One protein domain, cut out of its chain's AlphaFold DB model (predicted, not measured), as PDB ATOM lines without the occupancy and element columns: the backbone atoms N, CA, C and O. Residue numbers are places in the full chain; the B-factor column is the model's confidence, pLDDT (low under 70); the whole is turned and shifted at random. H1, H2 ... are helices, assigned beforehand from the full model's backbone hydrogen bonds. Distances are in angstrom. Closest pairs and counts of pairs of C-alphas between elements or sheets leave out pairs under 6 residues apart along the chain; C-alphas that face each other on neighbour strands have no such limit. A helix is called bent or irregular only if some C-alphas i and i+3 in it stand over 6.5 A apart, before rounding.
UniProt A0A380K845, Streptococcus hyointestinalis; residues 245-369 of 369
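AT A GLANCE: This is residues 245 to 369 of the 369 residues of a protein of Streptococcus hyointestinalis (UniProt A0A380K845). Two long helices, H3 and H4, run side by side as a hairpin, with H4 in the middle of a compact body and shorter helices set round the pair. H1 and H2 follow one another along one side of H4, H9 runs beside H4, H5 and H6 pack on successive parts of H3, and H7 packs on H6. The printed part has 125 residues, with nine named helices, H1 to H9 in chain order, and no named strand: the class is all helix. The whole is compact, with a radius of gyration of the C-alphas of 13.7 A and spans of 36 by 29 by 23 A.

HOW THE PARTS SIT: H1, residues 245 to 252, only just touches H4, residues 292 to 307, with 3 pairs of C-alphas within 8 A, the closest those of Leu 250 and Lys 292 at 6.3 A. H2, residues 256 to 260, also only just touches H4, again with 3 such pairs, the closest those of Val 256 and Ala 299 at 6.6 A. H3, residues 265 to 285, forms a helical hairpin with H4 at a shallow tilt of 32 degrees, only just short of steep, opposite ways; the closest C-alphas, Phe 274 and Ala 302, are 5.0 A apart. H4, the hub, has a kink of 33 degrees near residue 301. H5, residues 313 to 320, touches H3 residues 269 to 273, with C-alphas 269 and 316 closest at 7.2 A. H4 and H5 form another helical hairpin, and only just touch, with 3 pairs within 8 A; C-alphas 305 and 316 are closest at 7.6 A. H6, residues 333 to 339, touches H3 residues 277 to 284 at a shallow tilt of 12 degrees, the same way, with C-alphas 277 and 334 closest at 6.5 A. H7, residues 343 to 349, only just touches H6, with 3 pairs within 8 A, the closest C-alphas 337 and 346 at 5.8 A. H8, residues 352 to 355, is close to but not clearly touching H4, with C-alphas 304 and 355 closest at 6.7 A. H9, residues 360 to 368, touches H4 at a shallow tilt of 26 degrees, the same way, with C-alphas 300 and 360 closest at 5.1 A. O i to N i+4 pairs are within hydrogen-bond range throughout H1, H2, H5, H6, H7 and H9, in 15 of 17 cases in H3 and 9 of 12 in H4; H8 is too short for one.

IN THESE COORDINATES: H1 begins at C-alpha 245, (-6.757, -4.730, 30.729). H3 measures 30.8 A, H4 22.9 A and H9 12.3 A from first to last C-alpha. H3 and H4 are irregular: C-alphas 266 and 269 are 7.1 A apart, and C-alphas 302 and 305 are 7.0 A apart. H9 ends at C-alpha 368, (15.348, -13.208, 16.122).

THE WHOLE: The two C-alphas farthest apart, Ser 245 and Lys 327, are 39.7 A apart. The printed part has no cut and ends at residue 369, the chain's last. The link from H5 to H6, residues 321 to 332, is long; within it residues 324 to 325 pair antiparallel with 328 to 329. The mean pLDDT of the printed part is 91.5, and residue 245 alone is under 70.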
ATOM      1  N   SER A 245      -7.730  -4.587  29.637       64.94
ATOM      2  CA  SER A 245      -6.757  -4.730  30.729       64.94
ATOM      3  C   SER A 245      -6.299  -6.177  30.832       64.94
ATOM      4  O   SER A 245      -5.107  -6.431  30.806       64.94
ATOM      5  N   TRP A 246      -7.236  -7.128  30.772       71.12
ATOM      6  CA  TRP A 246      -6.937  -8.552  30.903       71.12
ATOM      7  C   TRP A 246      -5.931  -9.073  29.866       71.12
ATOM      8  O   TRP A 246      -5.042  -9.831  30.234       71.12
ATOM      9  N   LEU A 247      -6.007  -8.659  28.590       73.06
ATOM     10  CA  LEU A 247      -5.064  -9.134  27.566       73.06
ATOM     11  C   LEU A 247      -3.704  -8.470  27.751       73.06
ATOM     12  O   LEU A 247      -2.675  -9.100  27.533       73.06
ATOM     13  N   LEU A 248      -3.700  -7.196  28.151       72.56
ATOM     14  CA  LEU A 248      -2.471  -6.469  28.448       72.56
ATOM     15  C   LEU A 248      -1.748  -7.077  29.647       72.56
ATOM     16  O   LEU A 248      -0.542  -7.289  29.569       72.56
ATOM     17  N   ASP A 249      -2.482  -7.374  30.713       75.88
ATOM     18  CA  ASP A 249      -1.971  -7.956  31.949       75.88
ATOM     19  C   ASP A 249      -1.439  -9.370  31.674       75.88
ATOM     20  O   ASP A 249      -0.267  -9.653  31.920       75.88
ATOM     21  N   LEU A 250      -2.239 -10.209  31.007       77.50
ATOM     22  CA  LEU A 250      -1.851 -11.574  30.659       77.50
ATOM     23  C   LEU A 250      -0.638 -11.622  29.723       77.50
ATOM     24  O   LEU A 250       0.282 -12.413  29.925       77.50
ATOM     25  N   ALA A 251      -0.608 -10.766  28.698       76.00
ATOM     26  CA  ALA A 251       0.503 -10.759  27.760       76.00
ATOM     27  C   ALA A 251       1.768 -10.123  28.354       76.00
ATOM     28  O   ALA A 251       2.853 -10.551  27.968       76.00
ATOM     29  N   ARG A 252       1.675  -9.161  29.292       76.38
ATOM     30  CA  ARG A 252       2.841  -8.610  30.022       76.38
ATOM     31  C   ARG A 252       3.548  -9.662  30.867       76.38
ATOM     32  O   ARG A 252       4.774  -9.627  30.944       76.38
ATOM     33  N   ASP A 253       2.791 -10.601  31.420       73.12
ATOM     34  CA  ASP A 253       3.313 -11.708  32.222       73.12
ATOM     35  C   ASP A 253       3.769 -12.910  31.369       73.12
ATOM     36  O   ASP A 253       4.111 -13.970  31.903       73.12
ATOM     37  N   SER A 254       3.808 -12.751  30.040       81.94
ATOM     38  CA  SER A 254       4.221 -13.771  29.070       81.94
ATOM     39  C   SER A 254       5.219 -13.221  28.047       81.94
ATOM     40  O   SER A 254       5.330 -12.016  27.808       81.94
ATOM     41  N   GLU A 255       5.891 -14.118  27.340       85.94
ATOM     42  CA  GLU A 255       6.783 -13.780  26.234       85.94
ATOM     43  C   GLU A 255       6.021 -13.257  24.990       85.94
ATOM     44  O   GLU A 255       6.623 -12.716  24.059       85.94
ATOM     45  N   VAL A 256       4.682 -13.331  24.971       87.62
ATOM     46  CA  VAL A 256       3.840 -12.843  23.863       87.62
ATOM     47  C   VAL A 256       3.970 -11.334  23.675       87.62
ATOM     48  O   VAL A 256       3.964 -10.855  22.537       87.62
ATOM     49  N   ALA A 257       4.174 -10.569  24.754       85.56
ATOM     50  CA  ALA A 257       4.407  -9.132  24.650       85.56
ATOM     51  C   ALA A 257       5.619  -8.792  23.761       85.56
ATOM     52  O   ALA A 257       5.606  -7.761  23.086       85.56
ATOM     53  N   GLU A 258       6.657  -9.636  23.716       86.56
ATOM     54  CA  GLU A 258       7.822  -9.413  22.848       86.56
ATOM     55  C   GLU A 258       7.469  -9.530  21.363       86.56
ATOM     56  O   GLU A 258       7.974  -8.752  20.550       86.56
ATOM     57  N   LEU A 259       6.574 -10.459  21.014       88.56
ATOM     58  CA  LEU A 259       6.083 -10.663  19.650       88.56
ATOM     59  C   LEU A 259       5.134  -9.550  19.206       88.56
ATOM     60  O   LEU A 259       5.198  -9.108  18.055       88.56
ATOM     61  N   LEU A 260       4.270  -9.080  20.108       84.56
ATOM     62  CA  LEU A 260       3.334  -7.996  19.813       84.56
ATOM     63  C   LEU A 260       4.067  -6.666  19.598       84.56
ATOM     64  O   LEU A 260       3.739  -5.940  18.667       84.56
ATOM     65  N   LYS A 261       5.155  -6.399  20.329       84.19
ATOM     66  CA  LYS A 261       5.991  -5.196  20.133       84.19
ATOM     67  C   LYS A 261       6.681  -5.121  18.763       84.19
ATOM     68  O   LYS A 261       7.135  -4.042  18.371       84.19
ATOM     69  N   GLN A 262       6.790  -6.228  18.024       85.88
ATOM     70  CA  GLN A 262       7.484  -6.247  16.736       85.88
ATOM     71  C   GLN A 262       6.708  -5.486  15.651       85.88
ATOM     72  O   GLN A 262       5.566  -5.818  15.328       85.88
ATOM     73  N   LYS A 263       7.376  -4.505  15.026       83.94
ATOM     74  CA  LYS A 263       6.828  -3.685  13.925       83.94
ATOM     75  C   LYS A 263       7.359  -4.052  12.542       83.94
ATOM     76  O   LYS A 263       6.910  -3.502  11.543       83.94
ATOM     77  N   ALA A 264       8.348  -4.942  12.459       87.06
ATOM     78  CA  ALA A 264       8.898  -5.323  11.166       87.06
ATOM     79  C   ALA A 264       7.835  -6.068  10.342       87.06
ATOM     80  O   ALA A 264       7.201  -6.997  10.845       87.06
ATOM     81  N   SER A 265       7.710  -5.726   9.056       87.75
ATOM     82  CA  SER A 265       6.708  -6.299   8.139       87.75
ATOM     83  C   SER A 265       6.736  -7.833   8.067       87.75
ATOM     84  O   SER A 265       5.727  -8.484   7.792       87.75
ATOM     85  N   LYS A 266       7.882  -8.448   8.397       89.44
ATOM     86  CA  LYS A 266       8.024  -9.906   8.517       89.44
ATOM     87  C   LYS A 266       7.099 -10.540   9.571       89.44
ATOM     88  O   LYS A 266       6.839 -11.735   9.446       89.44
ATOM     89  N   TYR A 267       6.604  -9.787  10.560       91.25
ATOM     90  CA  TYR A 267       5.701 -10.274  11.615       91.25
ATOM     91  C   TYR A 267       4.215 -10.001  11.350       91.25
ATOM     92  O   TYR A 267       3.383 -10.584  12.037       91.25
ATOM     93  N   GLU A 268       3.851  -9.197  10.347       91.88
ATOM     94  CA  GLU A 268       2.444  -8.836  10.081       91.88
ATOM     95  C   GLU A 268       1.556 -10.060   9.815       91.88
ATOM     96  O   GLU A 268       0.461 -10.178  10.359       91.88
ATOM     97  N   ARG A 269       2.039 -11.007   9.000       94.25
ATOM     98  CA  ARG A 269       1.298 -12.231   8.649       94.25
ATOM     99  C   ARG A 269       1.100 -13.170   9.854       94.25
ATOM    100  O   ARG A 269      -0.048 -13.529  10.107       94.25
ATOM    101  N   PRO A 270       2.151 -13.543  10.613       95.06
ATOM    102  CA  PRO A 270       1.997 -14.269  11.877       95.06
ATOM    103  C   PRO A 270       1.086 -13.573  12.885       95.06
ATOM    104  O   PRO A 270       0.236 -14.214  13.490       95.06
ATOM    105  N   LYS A 271       1.213 -12.250  13.027       93.62
ATOM    106  CA  LYS A 271       0.387 -11.468  13.947       93.62
ATOM    107  C   LYS A 271      -1.091 -11.508  13.547       93.62
ATOM    108  O   LYS A 271      -1.956 -11.709  14.391       93.62
ATOM    109  N   ASN A 272      -1.397 -11.406  12.253       94.94
ATOM    110  CA  ASN A 272      -2.761 -11.591  11.762       94.94
ATOM    111  C   ASN A 272      -3.292 -13.010  12.033       94.94
ATOM    112  O   ASN A 272      -4.443 -13.161  12.435       94.94
ATOM    113  N   LEU A 273      -2.465 -14.040  11.844       96.62
ATOM    114  CA  LEU A 273      -2.830 -15.420  12.168       96.62
ATOM    115  C   LEU A 273      -3.141 -15.582  13.663       96.62
ATOM    116  O   LEU A 273      -4.155 -16.184  14.012       96.62
ATOM    117  N   PHE A 274      -2.310 -14.980  14.517       96.44
ATOM    118  CA  PHE A 274      -2.476 -14.955  15.967       96.44
ATOM    119  C   PHE A 274      -3.786 -14.282  16.382       96.44
ATOM    120  O   PHE A 274      -4.577 -14.887  17.096       96.44
ATOM    121  N   TYR A 275      -4.073 -13.076  15.883       95.56
ATOM    122  CA  TYR A 275      -5.325 -12.393  16.220       95.56
ATOM    123  C   TYR A 275      -6.560 -13.157  15.757       95.56
ATOM    124  O   TYR A 275      -7.560 -13.159  16.462       95.56
ATOM    125  N   ASN A 276      -6.503 -13.834  14.608       98.00
ATOM    126  CA  ASN A 276      -7.622 -14.654  14.153       98.00
ATOM    127  C   ASN A 276      -7.859 -15.870  15.058       98.00
ATOM    128  O   ASN A 276      -8.999 -16.112  15.447       98.00
ATOM    129  N   ILE A 277      -6.817 -16.631  15.413       98.00
ATOM    130  CA  ILE A 277      -7.001 -17.818  16.266       98.00
ATOM    131  C   ILE A 277      -7.378 -17.425  17.702       98.00
ATOM    132  O   ILE A 277      -8.221 -18.079  18.309       98.00
ATOM    133  N   LEU A 278      -6.830 -16.316  18.211       96.88
ATOM    134  CA  LEU A 278      -7.184 -15.759  19.515       96.88
ATOM    135  C   LEU A 278      -8.636 -15.268  19.544       96.88
ATOM    136  O   LEU A 278      -9.369 -15.597  20.472       96.88
ATOM    137  N   ALA A 279      -9.073 -14.531  18.516       96.81
ATOM    138  CA  ALA A 279     -10.460 -14.086  18.401       96.81
ATOM    139  C   ALA A 279     -11.428 -15.272  18.360       96.81
ATOM    140  O   ALA A 279     -12.436 -15.248  19.054       96.81
ATOM    141  N   LEU A 280     -11.098 -16.333  17.614       98.00
ATOM    142  CA  LEU A 280     -11.909 -17.549  17.580       98.00
ATOM    143  C   LEU A 280     -11.948 -18.263  18.941       98.00
ATOM    144  O   LEU A 280     -12.984 -18.803  19.313       98.00
ATOM    145  N   PHE A 281     -10.844 -18.270  19.693       97.75
ATOM    146  CA  PHE A 281     -10.818 -18.865  21.031       97.75
ATOM    147  C   PHE A 281     -11.750 -18.109  21.984       97.75
ATOM    148  O   PHE A 281     -12.581 -18.723  22.650       97.75
ATOM    149  N   ILE A 282     -11.652 -16.777  21.997       95.38
ATOM    150  CA  ILE A 282     -12.484 -15.906  22.837       95.38
ATOM    151  C   ILE A 282     -13.958 -16.002  22.427       95.38
ATOM    152  O   ILE A 282     -14.820 -16.093  23.295       95.38
ATOM    153  N   ASP A 283     -14.251 -16.041  21.126       95.38
ATOM    154  CA  ASP A 283     -15.609 -16.234  20.599       95.38
ATOM    155  C   ASP A 283     -16.255 -17.529  21.113       95.38
ATOM    156  O   ASP A 283     -17.445 -17.570  21.414       95.38
ATOM    157  N   ARG A 284     -15.452 -18.591  21.245       95.19
ATOM    158  CA  ARG A 284     -15.908 -19.925  21.652       95.19
ATOM    159  C   ARG A 284     -16.041 -20.096  23.157       95.19
ATOM    160  O   ARG A 284     -16.979 -20.756  23.601       95.19
ATOM    161  N   PHE A 285     -15.082 -19.583  23.921       96.06
ATOM    162  CA  PHE A 285     -14.931 -19.920  25.339       96.06
ATOM    163  C   PHE A 285     -15.007 -18.718  26.281       96.06
ATOM    164  O   PHE A 285     -15.082 -18.908  27.492       96.06
ATOM    165  N   GLY A 286     -15.039 -17.498  25.747       93.19
ATOM    166  CA  GLY A 286     -15.025 -16.265  26.526       93.19
ATOM    167  C   GLY A 286     -13.623 -15.819  26.941       93.19
ATOM    168  O   GLY A 286     -12.639 -16.547  26.822       93.19
ATOM    169  N   GLU A 287     -13.542 -14.580  27.425       91.12
ATOM    170  CA  GLU A 287     -12.287 -13.940  27.855       91.12
ATOM    171  C   GLU A 287     -11.733 -14.594  29.131       91.12
ATOM    172  O   GLU A 287     -10.529 -14.810  29.231       91.12
ATOM    173  N   ASP A 288     -12.612 -15.002  30.053       91.12
ATOM    174  CA  ASP A 288     -12.246 -15.618  31.341       91.12
ATOM    175  C   ASP A 288     -11.587 -17.000  31.195       91.12
ATOM    176  O   ASP A 288     -10.910 -17.476  32.105       91.12
ATOM    177  N   ALA A 289     -11.792 -17.659  30.053       93.94
ATOM    178  CA  ALA A 289     -11.208 -18.960  29.748       93.94
ATOM    179  C   ALA A 289      -9.783 -18.871  29.179       93.94
ATOM    180  O   ALA A 289      -9.149 -19.903  28.954       93.94
ATOM    181  N   LEU A 290      -9.296 -17.662  28.885       92.81
ATOM    182  CA  LEU A 290      -7.964 -17.456  28.344       92.81
ATOM    183  C   LEU A 290      -6.950 -17.280  29.477       92.81
ATOM    184  O   LEU A 290      -6.882 -16.233  30.116       92.81
ATOM    185  N   ASP A 291      -6.112 -18.292  29.669       91.94
ATOM    186  CA  ASP A 291      -4.969 -18.233  30.573       91.94
ATOM    187  C   ASP A 291      -3.638 -18.076  29.816       91.94
ATOM    188  O   ASP A 291      -3.575 -17.996  28.581       91.94
ATOM    189  N   LYS A 292      -2.549 -18.008  30.586       91.25
ATOM    190  CA  LYS A 292      -1.197 -17.822  30.058       91.25
ATOM    191  C   LYS A 292      -0.774 -18.991  29.165       91.25
ATOM    192  O   LYS A 292      -0.166 -18.754  28.125       91.25
ATOM    193  N   GLU A 293      -1.104 -20.229  29.539       91.81
ATOM    194  CA  GLU A 293      -0.723 -21.407  28.759       91.81
ATOM    195  C   GLU A 293      -1.397 -21.384  27.386       91.81
ATOM    196  O   GLU A 293      -0.727 -21.533  26.362       91.81
ATOM    197  N   VAL A 294      -2.711 -21.146  27.345       94.50
ATOM    198  CA  VAL A 294      -3.457 -21.044  26.088       94.50
ATOM    199  C   VAL A 294      -2.868 -19.942  25.215       94.50
ATOM    200  O   VAL A 294      -2.600 -20.170  24.033       94.50
ATOM    201  N   LEU A 295      -2.636 -18.757  25.786       94.00
ATOM    202  CA  LEU A 295      -2.090 -17.617  25.056       94.00
ATOM    203  C   LEU A 295      -0.727 -17.950  24.425       94.00
ATOM    204  O   LEU A 295      -0.513 -17.679  23.240       94.00
ATOM    205  N   GLU A 296       0.176 -18.570  25.187       93.75
ATOM    206  CA  GLU A 296       1.502 -18.958  24.707       93.75
ATOM    207  C   GLU A 296       1.443 -20.041  23.633       93.75
ATOM    208  O   GLU A 296       2.178 -19.964  22.647       93.75
ATOM    209  N   VAL A 297       0.557 -21.028  23.771       95.44
ATOM    210  CA  VAL A 297       0.367 -22.081  22.763       95.44
ATOM    211  C   VAL A 297      -0.158 -21.496  21.452       95.44
ATOM    212  O   VAL A 297       0.380 -21.796  20.383       95.44
ATOM    213  N   LEU A 298      -1.162 -20.615  21.517       96.75
ATOM    214  CA  LEU A 298      -1.696 -19.925  20.342       96.75
ATOM    215  C   LEU A 298      -0.636 -19.042  19.673       96.75
ATOM    216  O   LEU A 298      -0.512 -19.053  18.445       96.75
ATOM    217  N   ALA A 299       0.154 -18.307  20.461       95.81
ATOM    218  CA  ALA A 299       1.249 -17.485  19.954       95.81
ATOM    219  C   ALA A 299       2.352 -18.340  19.314       95.81
ATOM    220  O   ALA A 299       2.806 -18.034  18.212       95.81
ATOM    221  N   THR A 300       2.732 -19.445  19.955       96.50
ATOM    222  CA  THR A 300       3.746 -20.379  19.454       96.50
ATOM    223  C   THR A 300       3.329 -20.924  18.097       96.50
ATOM    224  O   THR A 300       4.083 -20.807  17.132       96.50
ATOM    225  N   TRP A 301       2.101 -21.430  17.978       97.06
ATOM    226  CA  TRP A 301       1.569 -21.918  16.710       97.06
ATOM    227  C   TRP A 301       1.510 -20.807  15.651       97.06
ATOM    228  O   TRP A 301       2.052 -20.949  14.556       97.06
ATOM    229  N   ALA A 302       0.934 -19.647  15.971       96.88
ATOM    230  CA  ALA A 302       0.760 -18.575  14.993       96.88
ATOM    231  C   ALA A 302       2.088 -17.987  14.478       96.88
ATOM    232  O   ALA A 302       2.179 -17.563  13.320       96.88
ATOM    233  N   TYR A 303       3.129 -17.975  15.314       96.00
ATOM    234  CA  TYR A 303       4.458 -17.471  14.965       96.00
ATOM    235  C   TYR A 303       5.435 -18.556  14.510       96.00
ATOM    236  O   TYR A 303       6.482 -18.214  13.961       96.00
ATOM    237  N   TYR A 304       5.095 -19.841  14.610       96.00
ATOM    238  CA  TYR A 304       5.929 -20.940  14.120       96.00
ATOM    239  C   TYR A 304       6.313 -20.827  12.630       96.00
ATOM    240  O   TYR A 304       7.482 -21.059  12.292       96.00
ATOM    241  N   PRO A 305       5.434 -20.346  11.716       95.12
ATOM    242  CA  PRO A 305       5.826 -20.051  10.340       95.12
ATOM    243  C   PRO A 305       7.003 -19.076  10.225       95.12
ATOM    244  O   PRO A 305       7.580 -18.928   9.139       95.12
ATOM    245  N   ARG A 306       7.380 -18.386  11.315       93.38
ATOM    246  CA  ARG A 306       8.477 -17.431  11.335       93.38
ATOM    247  C   ARG A 306       9.872 -18.025  11.124       93.38
ATOM    248  O   ARG A 306      10.735 -17.332  10.591       93.38
ATOM    249  N   LYS A 307      10.018 -19.337  11.329       92.19
ATOM    250  CA  LYS A 307      11.229 -20.115  11.005       92.19
ATOM    251  C   LYS A 307      11.550 -20.176   9.502       92.19
ATOM    252  O   LYS A 307      12.672 -20.482   9.109       92.19
ATOM    253  N   ALA A 308      10.593 -19.885   8.617       91.19
ATOM    254  CA  ALA A 308      10.860 -19.824   7.176       91.19
ATOM    255  C   ALA A 308      11.548 -18.507   6.777       91.19
ATOM    256  O   ALA A 308      11.185 -17.446   7.269       91.19
ATOM    257  N   LYS A 309      12.439 -18.506   5.777       86.00
ATOM    258  CA  LYS A 309      13.071 -17.262   5.279       86.00
ATOM    259  C   LYS A 309      12.057 -16.218   4.781       86.00
ATOM    260  O   LYS A 309      12.264 -15.021   4.954       86.00
ATOM    261  N   ARG A 310      10.942 -16.659   4.190       87.25
ATOM    262  CA  ARG A 310       9.868 -15.797   3.669       87.25
ATOM    263  C   ARG A 310       8.502 -16.427   3.936       87.25
ATOM    264  O   ARG A 310       8.336 -17.618   3.696       87.25
ATOM    265  N   ILE A 311       7.533 -15.616   4.362       91.81
ATOM    266  CA  ILE A 311       6.113 -15.998   4.434       91.81
ATOM    267  C   ILE A 311       5.390 -15.283   3.310       91.81
ATOM    268  O   ILE A 311       5.403 -14.055   3.236       91.81
ATOM    269  N   MET A 312       4.771 -16.063   2.435       91.06
ATOM    270  CA  MET A 312       3.835 -15.562   1.438       91.06
ATOM    271  C   MET A 312       2.413 -15.905   1.869       91.06
ATOM    272  O   MET A 312       2.205 -16.712   2.775       91.06
ATOM    273  N   ASP A 313       1.431 -15.336   1.185       92.69
ATOM    274  CA  ASP A 313       0.020 -15.641   1.423       92.69
ATOM    275  C   ASP A 313      -0.266 -17.139   1.277       92.69
ATOM    276  O   ASP A 313      -0.958 -17.713   2.108       92.69
ATOM    277  N   SER A 314       0.359 -17.802   0.298       92.50
ATOM    278  CA  SER A 314       0.278 -19.257   0.140       92.50
ATOM    279  C   SER A 314       0.853 -20.024   1.328       92.50
ATOM    280  O   SER A 314       0.276 -21.025   1.738       92.50
ATOM    281  N   THR A 315       1.962 -19.557   1.906       93.75
ATOM    282  CA  THR A 315       2.551 -20.155   3.111       93.75
ATOM    283  C   THR A 315       1.574 -20.072   4.277       93.75
ATOM    284  O   THR A 315       1.329 -21.078   4.934       93.75
ATOM    285  N   LEU A 316       1.004 -18.886   4.507       94.62
ATOM    286  CA  LEU A 316       0.095 -18.634   5.621       94.62
ATOM    287  C   LEU A 316      -1.217 -19.410   5.468       94.62
ATOM    288  O   LEU A 316      -1.641 -20.092   6.393       94.62
ATOM    289  N   ALA A 317      -1.823 -19.342   4.283       95.31
ATOM    290  CA  ALA A 317      -3.086 -19.994   3.969       95.31
ATOM    291  C   ALA A 317      -2.992 -21.523   4.065       95.31
ATOM    292  O   ALA A 317      -3.865 -22.157   4.651       95.31
ATOM    293  N   ASN A 318      -1.917 -22.117   3.533       94.88
ATOM    294  CA  ASN A 318      -1.691 -23.559   3.645       94.88
ATOM    295  C   ASN A 318      -1.412 -23.980   5.092       94.88
ATOM    296  O   ASN A 318      -1.873 -25.038   5.502       94.88
ATOM    297  N   TYR A 319      -0.680 -23.170   5.864       96.44
ATOM    298  CA  TYR A 319      -0.429 -23.444   7.280       96.44
ATOM    299  C   TYR A 319      -1.735 -23.431   8.089       96.44
ATOM    300  O   TYR A 319      -2.049 -24.401   8.770       96.44
ATOM    301  N   ALA A 320      -2.543 -22.378   7.947       96.81
ATOM    302  CA  ALA A 320      -3.803 -22.231   8.673       96.81
ATOM    303  C   ALA A 320      -4.832 -23.325   8.328       96.81
ATOM    304  O   ALA A 320      -5.545 -23.807   9.208       96.81
ATOM    305  N   ALA A 321      -4.876 -23.751   7.061       95.25
ATOM    306  CA  ALA A 321      -5.781 -24.787   6.564       95.25
ATOM    307  C   ALA A 321      -5.269 -26.229   6.766       95.25
ATOM    308  O   ALA A 321      -5.862 -27.161   6.224       95.25
ATOM    309  N   GLY A 322      -4.171 -26.422   7.511       92.06
ATOM    310  CA  GLY A 322      -3.570 -27.731   7.793       92.06
ATOM    311  C   GLY A 322      -3.107 -28.495   6.552       92.06
ATOM    312  O   GLY A 322      -3.373 -29.685   6.401       92.06
ATOM    313  N   GLY A 323      -2.466 -27.784   5.625       91.56
ATOM    314  CA  GLY A 323      -1.706 -28.371   4.529       91.56
ATOM    315  C   GLY A 323      -0.303 -28.767   4.991       91.56
ATOM    316  O   GLY A 323      -0.119 -29.438   6.002       91.56
ATOM    317  N   THR A 324       0.718 -28.323   4.257       89.88
ATOM    318  CA  THR A 324       2.124 -28.598   4.589       89.88
ATOM    319  C   THR A 324       2.914 -27.320   4.843       89.88
ATOM    320  O   THR A 324       2.786 -26.354   4.084       89.88
ATOM    321  N   PHE A 325       3.823 -27.347   5.814       92.19
ATOM    322  CA  PHE A 325       4.805 -26.294   6.068       92.19
ATOM    323  C   PHE A 325       6.200 -26.905   6.211       92.19
ATOM    324  O   PHE A 325       6.397 -27.848   6.965       92.19
ATOM    325  N   GLN A 326       7.175 -26.411   5.437       88.56
ATOM    326  CA  GLN A 326       8.543 -26.961   5.394       88.56
ATOM    327  C   GLN A 326       8.594 -28.496   5.226       88.56
ATOM    328  O   GLN A 326       9.425 -29.169   5.826       88.56
ATOM    329  N   LYS A 327       7.716 -29.044   4.369       86.81
ATOM    330  CA  LYS A 327       7.549 -30.490   4.103       86.81
ATOM    331  C   LYS A 327       7.015 -31.317   5.284       86.81
ATOM    332  O   LYS A 327       6.957 -32.535   5.167       86.81
ATOM    333  N   LYS A 328       6.608 -30.680   6.383       88.94
ATOM    334  CA  LYS A 328       5.895 -31.315   7.492       88.94
ATOM    335  C   LYS A 328       4.398 -31.069   7.341       88.94
ATOM    336  O   LYS A 328       3.989 -30.028   6.819       88.94
ATOM    337  N   GLU A 329       3.596 -32.031   7.777       90.88
ATOM    338  CA  GLU A 329       2.157 -31.832   7.927       90.88
ATOM    339  C   GLU A 329       1.879 -30.764   8.984       90.88
ATOM    340  O   GLU A 329       2.674 -30.544   9.901       90.88
ATOM    341  N   VAL A 330       0.753 -30.079   8.826       94.06
ATOM    342  CA  VAL A 330       0.290 -29.064   9.765       94.06
ATOM    343  C   VAL A 330      -1.111 -29.432  10.207       94.06
ATOM    344  O   VAL A 330      -1.966 -29.781   9.397       94.06
ATOM    345  N   GLN A 331      -1.374 -29.313  11.501       94.75
ATOM    346  CA  GLN A 331      -2.715 -29.498  12.026       94.75
ATOM    347  C   GLN A 331      -3.637 -28.337  11.622       94.75
ATOM    348  O   GLN A 331      -3.257 -27.168  11.703       94.75
ATOM    349  N   LYS A 332      -4.887 -28.654  11.267       95.81
ATOM    350  CA  LYS A 332      -5.965 -27.682  11.005       95.81
ATOM    351  C   LYS A 332      -6.439 -27.001  12.292       95.81
ATOM    352  O   LYS A 332      -7.570 -27.214  12.722       95.81
ATOM    353  N   LEU A 333      -5.585 -26.215  12.947       97.25
ATOM    354  CA  LEU A 333      -5.842 -25.760  14.317       97.25
ATOM    355  C   LEU A 333      -7.113 -24.902  14.446       97.25
ATOM    356  O   LEU A 333      -7.847 -25.068  15.414       97.25
ATOM    357  N   PHE A 334      -7.436 -24.072  13.446       98.31
ATOM    358  CA  PHE A 334      -8.714 -23.343  13.393       98.31
ATOM    359  C   PHE A 334      -9.922 -24.279  13.404       98.31
ATOM    360  O   PHE A 334     -10.881 -24.050  14.136       98.31
ATOM    361  N   GLN A 335      -9.875 -25.347  12.607       97.69
ATOM    362  CA  GLN A 335     -10.940 -26.341  12.558       97.69
ATOM    363  C   GLN A 335     -11.015 -27.146  13.859       97.69
ATOM    364  O   GLN A 335     -12.113 -27.430  14.324       97.69
ATOM    365  N   VAL A 336      -9.872 -27.494  14.460       97.75
ATOM    366  CA  VAL A 336      -9.828 -28.167  15.767       97.75
ATOM    367  C   VAL A 336     -10.499 -27.288  16.818       97.75
ATOM    368  O   VAL A 336     -11.459 -27.730  17.437       97.75
ATOM    369  N   LEU A 337     -10.080 -26.025  16.939       98.25
ATOM    370  CA  LEU A 337     -10.666 -25.054  17.866       98.25
ATOM    371  C   LEU A 337     -12.177 -24.884  17.651       98.25
ATOM    372  O   LEU A 337     -12.949 -24.934  18.606       98.25
ATOM    373  N   ASN A 338     -12.611 -24.772  16.393       97.38
ATOM    374  CA  ASN A 338     -14.023 -24.633  16.038       97.38
ATOM    375  C   ASN A 338     -14.884 -25.867  16.380       97.38
ATOM    376  O   ASN A 338     -16.109 -25.772  16.419       97.38
ATOM    377  N   HIS A 339     -14.288 -27.030  16.634       96.56
ATOM    378  CA  HIS A 339     -15.015 -28.237  17.044       96.56
ATOM    379  C   HIS A 339     -14.759 -28.630  18.506       96.56
ATOM    380  O   HIS A 339     -15.335 -29.610  18.978       96.56
ATOM    381  N   SER A 340     -13.927 -27.885  19.237       97.62
ATOM    382  CA  SER A 340     -13.598 -28.186  20.632       97.62
ATOM    383  C   SER A 340     -14.684 -27.729  21.598       97.62
ATOM    384  O   SER A 340     -15.146 -26.595  21.524       97.62
ATOM    385  N   LEU A 341     -15.081 -28.587  22.532       96.38
ATOM    386  CA  LEU A 341     -16.187 -28.302  23.453       96.38
ATOM    387  C   LEU A 341     -15.771 -27.406  24.624       96.38
ATOM    388  O   LEU A 341     -16.590 -26.653  25.141       96.38
ATOM    389  N   THR A 342     -14.508 -27.488  25.039       97.19
ATOM    390  CA  THR A 342     -13.935 -26.720  26.153       97.19
ATOM    391  C   THR A 342     -12.489 -26.314  25.839       97.19
ATOM    392  O   THR A 342     -11.869 -26.915  24.952       97.19
ATOM    393  N   PRO A 343     -11.903 -25.350  26.579       97.25
ATOM    394  CA  PRO A 343     -10.479 -25.032  26.474       97.25
ATOM    395  C   PRO A 343      -9.571 -26.250  26.691       97.25
ATOM    396  O   PRO A 343      -8.635 -26.468  25.926       97.25
ATOM    397  N   SER A 344      -9.872 -27.092  27.684       96.31
ATOM    398  CA  SER A 344      -9.085 -28.299  27.968       96.31
ATOM    399  C   SER A 344      -9.179 -29.332  26.844       96.31
ATOM    400  O   SER A 344      -8.163 -29.910  26.467       96.31
ATOM    401  N   ASP A 345     -10.371 -29.534  26.268       97.38
ATOM    402  CA  ASP A 345     -10.566 -30.395  25.092       97.38
ATOM    403  C   ASP A 345      -9.784 -29.864  23.881       97.38
ATOM    404  O   ASP A 345      -9.136 -30.631  23.170       97.38
ATOM    405  N   PHE A 346      -9.771 -28.541  23.680       97.62
ATOM    406  CA  PHE A 346      -8.937 -27.916  22.658       97.62
ATOM    407  C   PHE A 346      -7.456 -28.221  22.876       97.62
ATOM    408  O   PHE A 346      -6.838 -28.769  21.967       97.62
ATOM    409  N   LEU A 347      -6.912 -27.931  24.061       96.25
ATOM    410  CA  LEU A 347      -5.498 -28.147  24.378       96.25
ATOM    411  C   LEU A 347      -5.074 -29.614  24.216       96.25
ATOM    412  O   LEU A 347      -4.012 -29.874  23.654       96.25
ATOM    413  N   GLN A 348      -5.912 -30.567  24.638       96.25
ATOM    414  CA  GLN A 348      -5.651 -32.005  24.479       96.25
ATOM    415  C   GLN A 348      -5.600 -32.447  23.012       96.25
ATOM    416  O   GLN A 348      -4.881 -33.386  22.674       96.25
ATOM    417  N   LYS A 349      -6.350 -31.779  22.127       96.62
ATOM    418  CA  LYS A 349      -6.362 -32.074  20.689       96.62
ATOM    419  C   LYS A 349      -5.188 -31.450  19.936       96.62
ATOM    420  O   LYS A 349      -4.979 -31.819  18.781       96.62
ATOM    421  N   ILE A 350      -4.436 -30.518  20.527       95.75
ATOM    422  CA  ILE A 350      -3.284 -29.893  19.861       95.75
ATOM    423  C   ILE A 350      -2.139 -30.895  19.784       95.75
ATOM    424  O   ILE A 350      -1.579 -31.299  20.800       95.75
ATOM    425  N   ASN A 351      -1.729 -31.240  18.566       92.88
ATOM    426  CA  ASN A 351      -0.530 -32.037  18.364       92.88
ATOM    427  C   ASN A 351       0.693 -31.109  18.279       92.88
ATOM    428  O   ASN A 351       0.962 -30.496  17.240       92.88
ATOM    429  N   ARG A 352       1.419 -31.008  19.399       90.31
ATOM    430  CA  ARG A 352       2.598 -30.143  19.550       90.31
ATOM    431  C   ARG A 352       3.821 -30.622  18.750       90.31
ATOM    432  O   ARG A 352       4.680 -29.803  18.422       90.31
ATOM    433  N   ASP A 353       3.857 -31.883  18.309       89.25
ATOM    434  CA  ASP A 353       4.946 -32.416  17.473       89.25
ATOM    435  C   ASP A 353       5.040 -31.695  16.119       89.25
ATOM    436  O   ASP A 353       6.134 -31.485  15.587       89.25
ATOM    437  N   TYR A 354       3.903 -31.239  15.575       87.88
ATOM    438  CA  TYR A 354       3.865 -30.512  14.301       87.88
ATOM    439  C   TYR A 354       4.553 -29.141  14.350       87.88
ATOM    440  O   TYR A 354       4.900 -28.591  13.302       87.88
ATOM    441  N   PHE A 355       4.792 -28.603  15.546       87.88
ATOM    442  CA  PHE A 355       5.609 -27.412  15.768       87.88
ATOM    443  C   PHE A 355       6.769 -27.683  16.735       87.88
ATOM    444  O   PHE A 355       7.195 -26.805  17.477       87.88
ATOM    445  N   GLU A 356       7.319 -28.902  16.668       88.69
ATOM    446  CA  GLU A 356       8.586 -29.304  17.298       88.69
ATOM    447  C   GLU A 356       8.580 -29.282  18.831       88.69
ATOM    448  O   GLU A 356       9.647 -29.281  19.437       88.69
ATOM    449  N   ASN A 357       7.401 -29.280  19.466       90.38
ATOM    450  CA  ASN A 357       7.263 -29.104  20.916       90.38
ATOM    451  C   ASN A 357       8.023 -27.875  21.450       90.38
ATOM    452  O   ASN A 357       8.382 -27.832  22.626       90.38
ATOM    453  N   ILE A 358       8.274 -26.888  20.584       93.00
ATOM    454  CA  ILE A 358       9.055 -25.705  20.923       93.00
ATOM    455  C   ILE A 358       8.271 -24.840  21.905       93.00
ATOM    456  O   ILE A 358       7.064 -24.636  21.750       93.00
ATOM    457  N   THR A 359       8.950 -24.311  22.916       93.12
ATOM    458  CA  THR A 359       8.357 -23.293  23.787       93.12
ATOM    459  C   THR A 359       8.335 -21.937  23.084       93.12
ATOM    460  O   THR A 359       9.152 -21.655  22.203       93.12
ATOM    461  N   LEU A 360       7.440 -21.040  23.506       93.75
ATOM    462  CA  LEU A 360       7.381 -19.685  22.954       93.75
ATOM    463  C   LEU A 360       8.733 -18.958  23.069       93.75
ATOM    464  O   LEU A 360       9.181 -18.297  22.131       93.75
ATOM    465  N   LYS A 361       9.410 -19.130  24.206       93.31
ATOM    466  CA  LYS A 361      10.713 -18.528  24.497       93.31
ATOM    467  C   LYS A 361      11.816 -19.024  23.557       93.31
ATOM    468  O   LYS A 361      12.618 -18.226  23.068       93.31
ATOM    469  N   GLU A 362      11.861 -20.326  23.287       94.25
ATOM    470  CA  GLU A 362      12.798 -20.911  22.320       94.25
ATOM    471  C   GLU A 362      12.503 -20.420  20.902       94.25
ATOM    472  O   GLU A 362      13.422 -19.996  20.200       94.25
ATOM    473  N   LEU A 363      11.224 -20.378  20.510       95.25
ATOM    474  CA  LEU A 363      10.813 -19.875  19.203       95.25
ATOM    475  C   LEU A 363      11.252 -18.421  18.996       95.25
ATOM    476  O   LEU A 363      11.821 -18.100  17.955       95.25
ATOM    477  N   ILE A 364      11.023 -17.546  19.980       93.62
ATOM    478  CA  ILE A 364      11.434 -16.136  19.915       93.62
ATOM    479  C   ILE A 364      12.947 -16.015  19.723       93.62
ATOM    480  O   ILE A 364      13.399 -15.208  18.906       93.62
ATOM    481  N   LYS A 365      13.732 -16.831  20.435       92.62
ATOM    482  CA  LYS A 365      15.189 -16.857  20.284       92.62
ATOM    483  C   LYS A 365      15.583 -17.221  18.853       92.62
ATOM    484  O   LYS A 365      16.393 -16.513  18.267       92.62
ATOM    485  N   GLU A 366      14.982 -18.264  18.284       92.75
ATOM    486  CA  GLU A 366      15.306 -18.741  16.937       92.75
ATOM    487  C   GLU A 366      14.936 -17.751  15.825       92.75
ATOM    488  O   GLU A 366      15.700 -17.591  14.878       92.75
ATOM    489  N   ILE A 367      13.784 -17.078  15.918       90.75
ATOM    490  CA  ILE A 367      13.279 -16.195  14.845       90.75
ATOM    491  C   ILE A 367      13.905 -14.788  14.862       90.75
ATOM    492  O   ILE A 367      13.688 -13.999  13.928       90.75
ATOM    493  N   ASN A 368      14.617 -14.460  15.944       82.19
ATOM    494  CA  ASN A 368      15.348 -13.208  16.122       82.19
ATOM    495  C   ASN A 368      16.838 -13.324  15.759       82.19
ATOM    496  O   ASN A 368      17.445 -12.292  15.468       82.19
ATOM    497  N   THR A 369      17.400 -14.538  15.749       70.25
ATOM    498  CA  THR A 369      18.658 -14.864  15.046       70.25
ATOM    499  C   THR A 369      18.493 -14.790  13.534       70.25
ATOM    500  O   THR A 369      19.458 -14.345  12.876       70.25
TER     501      THR A 369